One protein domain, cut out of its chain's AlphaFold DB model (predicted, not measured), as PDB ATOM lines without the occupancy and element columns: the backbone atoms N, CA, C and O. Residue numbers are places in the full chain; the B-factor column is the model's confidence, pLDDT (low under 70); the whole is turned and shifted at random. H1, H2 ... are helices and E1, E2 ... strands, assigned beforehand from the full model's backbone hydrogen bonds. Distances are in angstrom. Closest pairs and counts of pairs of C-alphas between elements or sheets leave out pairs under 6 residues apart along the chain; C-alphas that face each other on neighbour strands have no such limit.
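What this domain is: This is residues 2 to 35 and 44 to 56 of the 80 residues of an uncharacterized protein of endosymbiont of Ridgeia piscesae (UniProt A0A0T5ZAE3). A two-stranded hairpin, E1 and E2, makes one end of a long, narrow shape, and helix H3 makes the other end. Between them along the length lie two short helices, H2 nearer to H3 and H1 off to one side, and no named helix touches another. The printed part has 47 residues with three named helices and two named strands, in the chain order H1, H2, E1, E2, H3; the class is mixed, helices and strands, and the two-stranded sheet is antiparallel. The whole is only just compact, close to loose, with a radius of gyration of the C-alphas of 11.4 A, and its outline is a rod with spans of 37 by 18 by 13 A.

How they stand to each other: Begin with the sheet, where strand E1, residues 20 to 24, and strand E2, residues 27 to 31, form a hairpin. These neighbour strands are antiparallel, with 144 degrees between their N-to-C directions. Look at C-alphas 23 and 28, which face each other at 4.5 A. N 22 and O 29 are within hydrogen-bond range at 2.9 A, and so are N 29 and O 22 at 2.8 A. Next find helix H2, residues 12 to 15, and helix H3, residues 49 to 56. They are close but not clearly touching; their closest C-alphas, those of Thr 13 and Gly 49, are 7.0 A apart. Helix H1, residues 2 to 5, is apart from H2, H3, E1 and E2. H2 is apart from E2, and E1 is apart from H3. In H3 every O i to N i+4 pair is within hydrogen-bond range; H1 and H2 are too short for such a pair, and each has its one O i to N i+3 pair within range.

Where its parts are: Find C-alpha 20 at (31.470, -47.866, -31.135); from there E1 runs 11.9 A to C-alpha 24. E2 starts at C-alpha 27, at (27.953, -58.066, -22.636), and runs 12.3 A to C-alpha 31. H3 runs 10.4 A from C-alpha 49 to C-alpha 56, at (25.590, -38.494, -32.553). The four-residue helices are H1, from Ala 2 to Gln 5, 6.0 A, and H2, from Leu 12 to Val 15, 5.4 A.

The domain as a whole: The two C-alphas farthest apart are those of Asp 26, between E1 and E2, and Thr 46, before H3, at 37.5 A. Residues 36 to 43 are cut out, and C-alphas 35 and 44 are 7.2 A apart across the cut, which lies in the link from E2 to H3. Of the links that are printed whole, H2 to E1 and E1 to E2 are tight and H1 to H2 is short. The mean pLDDT of the printed part is 90.2, and no printed residue of this model is under 70.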
ATOM      1  N   ALA A   2      34.150 -38.952 -18.486       79.75
ATOM      2  CA  ALA A   2      33.439 -40.229 -18.271       79.75
ATOM      3  C   ALA A   2      33.671 -41.266 -19.392       79.75
ATOM      4  O   ALA A   2      33.815 -42.447 -19.115       79.75
ATOM      5  N   ILE A   3      33.770 -40.814 -20.645       85.06
ATOM      6  CA  ILE A   3      33.965 -41.669 -21.826       85.06
ATOM      7  C   ILE A   3      35.289 -42.465 -21.811       85.06
ATOM      8  O   ILE A   3      35.327 -43.574 -22.332       85.06
ATOM      9  N   GLU A   4      36.345 -41.973 -21.152       87.00
ATOM     10  CA  GLU A   4      37.647 -42.671 -21.068       87.00
ATOM     11  C   GLU A   4      37.564 -43.999 -20.301       87.00
ATOM     12  O   GLU A   4      38.458 -44.832 -20.404       87.00
ATOM     13  N   GLN A   5      36.484 -44.216 -19.545       87.50
ATOM     14  CA  GLN A   5      36.212 -45.494 -18.883       87.50
ATOM     15  C   GLN A   5      35.746 -46.579 -19.867       87.50
ATOM     16  O   GLN A   5      35.741 -47.752 -19.510       87.50
ATOM     17  N   PHE A   6      35.350 -46.193 -21.084       87.12
ATOM     18  CA  PHE A   6      34.731 -47.076 -22.072       87.12
ATOM     19  C   PHE A   6      35.534 -47.177 -23.374       87.12
ATOM     20  O   PHE A   6      35.506 -48.220 -24.020       87.12
ATOM     21  N   CYS A   7      36.264 -46.129 -23.776       85.81
ATOM     22  CA  CYS A   7      37.153 -46.187 -24.936       85.81
ATOM     23  C   CYS A   7      38.338 -45.213 -24.831       85.81
ATOM     24  O   CYS A   7      38.263 -44.170 -24.179       85.81
ATOM     25  N   HIS A   8      39.442 -45.554 -25.502       87.88
ATOM     26  CA  HIS A   8      40.618 -44.688 -25.622       87.88
ATOM     27  C   HIS A   8      40.478 -43.769 -26.840       87.88
ATOM     28  O   HIS A   8      40.129 -44.229 -27.924       87.88
ATOM     29  N   PHE A   9      40.794 -42.484 -26.679       88.50
ATOM     30  CA  PHE A   9      40.782 -41.496 -27.762       88.50
ATOM     31  C   PHE A   9      41.739 -40.346 -27.461       88.50
ATOM     32  O   PHE A   9      42.059 -40.090 -26.301       88.50
ATOM     33  N   ASN A  10      42.171 -39.623 -28.497       85.50
ATOM     34  CA  ASN A  10      43.044 -38.460 -28.326       85.50
ATOM     35  C   ASN A  10      42.253 -37.152 -28.387       85.50
ATOM     36  O   ASN A  10      42.582 -36.183 -27.699       85.50
ATOM     37  N   ARG A  11      41.211 -37.099 -29.226       86.12
ATOM     38  CA  ARG A  11      40.356 -35.918 -29.398       86.12
ATOM     39  C   ARG A  11      38.887 -36.301 -29.405       86.12
ATOM     40  O   ARG A  11      38.493 -37.285 -30.014       86.12
ATOM     41  N   LEU A  12      38.042 -35.459 -28.814       85.12
ATOM     42  CA  LEU A  12      36.589 -35.680 -28.820       85.12
ATOM     43  C   LEU A  12      35.995 -35.739 -30.227       85.12
ATOM     44  O   LEU A  12      35.022 -36.451 -30.454       85.12
ATOM     45  N   THR A  13      36.613 -35.037 -31.175       85.69
ATOM     46  CA  THR A  13      36.225 -35.060 -32.586       85.69
ATOM     47  C   THR A  13      36.444 -36.411 -33.265       85.69
ATOM     48  O   THR A  13      35.940 -36.612 -34.360       85.69
ATOM     49  N   GLU A  14      37.214 -37.316 -32.655       88.19
ATOM     50  CA  GLU A  14      37.461 -38.667 -33.175       88.19
ATOM     51  C   GLU A  14      36.384 -39.660 -32.726       88.19
ATOM     52  O   GLU A  14      36.214 -40.688 -33.370       88.19
ATOM     53  N   VAL A  15      35.670 -39.367 -31.634       91.69
ATOM     54  CA  VAL A  15      34.744 -40.314 -30.988       91.69
ATOM     55  C   VAL A  15      33.289 -39.873 -30.997       91.69
ATOM     56  O   VAL A  15      32.405 -40.728 -31.029       91.69
ATOM     57  N   ILE A  16      33.017 -38.567 -30.961       91.62
ATOM     58  CA  ILE A  16      31.652 -38.030 -31.023       91.62
ATOM     59  C   ILE A  16      31.179 -38.046 -32.477       91.62
ATOM     60  O   ILE A  16      31.958 -37.759 -33.381       91.62
ATOM     61  N   GLY A  17      29.905 -38.376 -32.692       93.44
ATOM     62  CA  GLY A  17      29.322 -38.553 -34.028       93.44
ATOM     63  C   GLY A  17      29.502 -39.963 -34.596       93.44
ATOM     64  O   GLY A  17      29.232 -40.192 -35.769       93.44
ATOM     65  N   GLN A  18      29.963 -40.910 -33.776       94.62
ATOM     66  CA  GLN A  18      30.191 -42.302 -34.158       94.62
ATOM     67  C   GLN A  18      29.535 -43.260 -33.160       94.62
ATOM     68  O   GLN A  18      29.269 -42.900 -32.012       94.62
ATOM     69  N   CYS A  19      29.298 -44.489 -33.616       95.31
ATOM     70  CA  CYS A  19      28.852 -45.609 -32.797       95.31
ATOM     71  C   CYS A  19      30.005 -46.606 -32.670       95.31
ATOM     72  O   CYS A  19      30.545 -47.049 -33.685       95.31
ATOM     73  N   HIS A  20      30.377 -46.945 -31.439       94.31
ATOM     74  CA  HIS A  20      31.470 -47.866 -31.135       94.31
ATOM     75  C   HIS A  20      30.900 -49.117 -30.486       94.31
ATOM     76  O   HIS A  20      30.193 -49.008 -29.490       94.31
ATOM     77  N   SER A  21      31.235 -50.296 -30.994       94.31
ATOM     78  CA  SER A  21      30.905 -51.536 -30.294       94.31
ATOM     79  C   SER A  21      31.930 -51.781 -29.187       94.31
ATOM     80  O   SER A  21      33.139 -51.752 -29.430       94.31
ATOM     81  N   ILE A  22      31.443 -51.993 -27.972       94.31
ATOM     82  CA  ILE A  22      32.240 -52.251 -26.773       94.31
ATOM     83  C   ILE A  22      31.730 -53.507 -26.067       94.31
ATOM     84  O   ILE A  22      30.567 -53.874 -26.212       94.31
ATOM     85  N   ASP A  23      32.579 -54.114 -25.243       92.75
ATOM     86  CA  ASP A  23      32.162 -55.143 -24.293       92.75
ATOM     87  C   ASP A  23      32.050 -54.524 -22.898       92.75
ATOM     88  O   ASP A  23      33.034 -54.073 -22.307       92.75
ATOM     89  N   LEU A  24      30.831 -54.487 -22.367       88.69
ATOM     90  CA  LEU A  24      30.530 -54.000 -21.029       88.69
ATOM     91  C   LEU A  24      30.252 -55.198 -20.113       88.69
ATOM     92  O   LEU A  24      29.165 -55.767 -20.156       88.69
ATOM     93  N   ASN A  25      31.217 -55.568 -19.266       88.50
ATOM     94  CA  ASN A  25      31.110 -56.713 -18.345       88.50
ATOM     95  C   ASN A  25      30.661 -58.008 -19.055       88.50
ATOM     96  O   ASN A  25      29.653 -58.605 -18.679       88.50
ATOM     97  N   ASP A  26      31.380 -58.393 -20.114       89.75
ATOM     98  CA  ASP A  26      31.091 -59.563 -20.964       89.75
ATOM     99  C   ASP A  26      29.755 -59.499 -21.734       89.75
ATOM    100  O   ASP A  26      29.308 -60.497 -22.301       89.75
ATOM    101  N   SER A  27      29.121 -58.323 -21.793       91.75
ATOM    102  CA  SER A  27      27.953 -58.066 -22.636       91.75
ATOM    103  C   SER A  27      28.300 -57.069 -23.743       91.75
ATOM    104  O   SER A  27      28.677 -55.937 -23.425       91.75
ATOM    105  N   PRO A  28      28.113 -57.413 -25.030       93.62
ATOM    106  CA  PRO A  28      28.316 -56.460 -26.111       93.62
ATOM    107  C   PRO A  28      27.299 -55.321 -26.002       93.62
ATOM    108  O   PRO A  28      26.122 -55.539 -25.692       93.62
ATOM    109  N   ALA A  29      27.759 -54.102 -26.253       94.56
ATOM    110  CA  ALA A  29      26.955 -52.894 -26.220       94.56
ATOM    111  C   ALA A  29      27.438 -51.885 -27.267       94.56
ATOM    112  O   ALA A  29      28.622 -51.813 -27.591       94.56
ATOM    113  N   ASP A  30      26.511 -51.062 -27.749       96.12
ATOM    114  CA  ASP A  30      26.809 -49.949 -28.642       96.12
ATOM    115  C   ASP A  30      26.957 -48.649 -27.835       96.12
ATOM    116  O   ASP A  30      26.058 -48.231 -27.098       96.12
ATOM    117  N   LEU A  31      28.114 -48.003 -27.966       95.44
ATOM    118  CA  LEU A  31      28.476 -46.752 -27.310       95.44
ATOM    119  C   LEU A  31      28.391 -45.594 -28.308       95.44
ATOM    120  O   LEU A  31      29.191 -45.507 -29.241       95.44
ATOM    121  N   ILE A  32      27.474 -44.655 -28.064       96.19
ATOM    122  CA  ILE A  32      27.354 -43.401 -28.823       96.19
ATOM    123  C   ILE A  32      27.647 -42.226 -27.875       96.19
ATOM    124  O   ILE A  32      26.798 -41.875 -27.049       96.19
ATOM    125  N   PRO A  33      28.845 -41.620 -27.934       93.81
ATOM    126  CA  PRO A  33      29.221 -40.572 -26.997       93.81
ATOM    127  C   PRO A  33      28.564 -39.224 -27.301       93.81
ATOM    128  O   PRO A  33      28.507 -38.781 -28.448       93.81
ATOM    129  N   LEU A  34      28.165 -38.514 -26.242       91.56
ATOM    130  CA  LEU A  34      27.653 -37.145 -26.312       91.56
ATOM    131  C   LEU A  34      28.546 -36.174 -25.521       91.56
ATOM    132  O   LEU A  34      29.150 -36.561 -24.513       91.56
ATOM    133  N   PRO A  35      28.627 -34.892 -25.926       85.12
ATOM    134  CA  PRO A  35      29.250 -33.860 -25.107       85.12
ATOM    135  C   PRO A  35      28.519 -33.683 -23.775       85.12
ATOM    136  O   PRO A  35      27.294 -33.729 -23.700       85.12
ATOM    137  N   HIS A  44      30.780 -27.473 -28.740       75.38
ATOM    138  CA  HIS A  44      29.522 -27.971 -29.318       75.38
ATOM    139  C   HIS A  44      28.709 -26.891 -30.057       75.38
ATOM    140  O   HIS A  44      27.690 -27.192 -30.671       75.38
ATOM    141  N   ARG A  45      29.114 -25.616 -29.967       81.56
ATOM    142  CA  ARG A  45      28.442 -24.470 -30.606       81.56
ATOM    143  C   ARG A  45      29.139 -24.009 -31.883       81.56
ATOM    144  O   ARG A  45      28.595 -23.171 -32.594       81.56
ATOM    145  N   THR A  46      30.328 -24.534 -32.161       85.94
ATOM    146  CA  THR A  46      31.160 -24.196 -33.320       85.94
ATOM    147  C   THR A  46      31.478 -25.452 -34.119       85.94
ATOM    148  O   THR A  46      31.407 -26.556 -33.585       85.94
ATOM    149  N   GLU A  47      31.868 -25.306 -35.384       89.38
ATOM    150  CA  GLU A  47      32.325 -26.457 -36.167       89.38
ATOM    151  C   GLU A  47      33.714 -26.943 -35.717       89.38
ATOM    152  O   GLU A  47      34.545 -26.122 -35.315       89.38
ATOM    153  N   PRO A  48      33.986 -28.264 -35.755       89.62
ATOM    154  CA  PRO A  48      33.088 -29.347 -36.196       89.62
ATOM    155  C   PRO A  48      32.111 -29.847 -35.111       89.62
ATOM    156  O   PRO A  48      31.329 -30.763 -35.343       89.62
ATOM    157  N   GLY A  49      32.163 -29.309 -33.889       90.19
ATOM    158  CA  GLY A  49      31.455 -29.883 -32.742       90.19
ATOM    159  C   GLY A  49      29.935 -29.827 -32.812       90.19
ATOM    160  O   GLY A  49      29.273 -30.727 -32.296       90.19
ATOM    161  N   LYS A  50      29.375 -28.813 -33.475       90.56
ATOM    162  CA  LYS A  50      27.935 -28.742 -33.733       90.56
ATOM    163  C   LYS A  50      27.476 -29.875 -34.654       90.56
ATOM    164  O   LYS A  50      26.495 -30.540 -34.328       90.56
ATOM    165  N   GLN A  51      28.187 -30.110 -35.760       93.75
ATOM    166  CA  GLN A  51      27.868 -31.208 -36.672       93.75
ATOM    167  C   GLN A  51      27.999 -32.568 -35.976       93.75
ATOM    168  O   GLN A  51      27.052 -33.342 -35.987       93.75
ATOM    169  N   LEU A  52      29.103 -32.809 -35.264       94.50
ATOM    170  CA  LEU A  52      29.333 -34.087 -34.578       94.50
ATOM    171  C   LEU A  52      28.285 -34.389 -33.496       94.50
ATOM    172  O   LEU A  52      27.918 -35.544 -33.290       94.50
ATOM    173  N   LEU A  53      27.783 -33.362 -32.800       93.12
ATOM    174  CA  LEU A  53      26.664 -33.528 -31.871       93.12
ATOM    175  C   LEU A  53      25.386 -33.950 -32.609       93.12
ATOM    176  O   LEU A  53      24.706 -34.866 -32.152       93.12
ATOM    177  N   ASN A  54      25.057 -33.300 -33.727       94.31
ATOM    178  CA  ASN A  54      23.887 -33.674 -34.523       94.31
ATOM    179  C   ASN A  54      24.007 -35.111 -35.041       94.31
ATOM    180  O   ASN A  54      23.054 -35.872 -34.899       94.31
ATOM    181  N   ASP A  55      25.180 -35.496 -35.547       96.19
ATOM    182  CA  ASP A  55      25.447 -36.854 -36.031       96.19
ATOM    183  C   ASP A  55      25.247 -37.886 -34.910       96.19
ATOM    184  O   ASP A  55      24.571 -38.896 -35.095       96.19
ATOM    185  N   ALA A  56      25.761 -37.609 -33.706       96.12
ATOM    186  CA  ALA A  56      25.590 -38.494 -32.553       96.12
ATOM    187  C   ALA A  56      24.113 -38.637 -32.143       96.12
ATOM    188  O   ALA A  56      23.651 -39.737 -31.842       96.12
TER     189      ALA A  56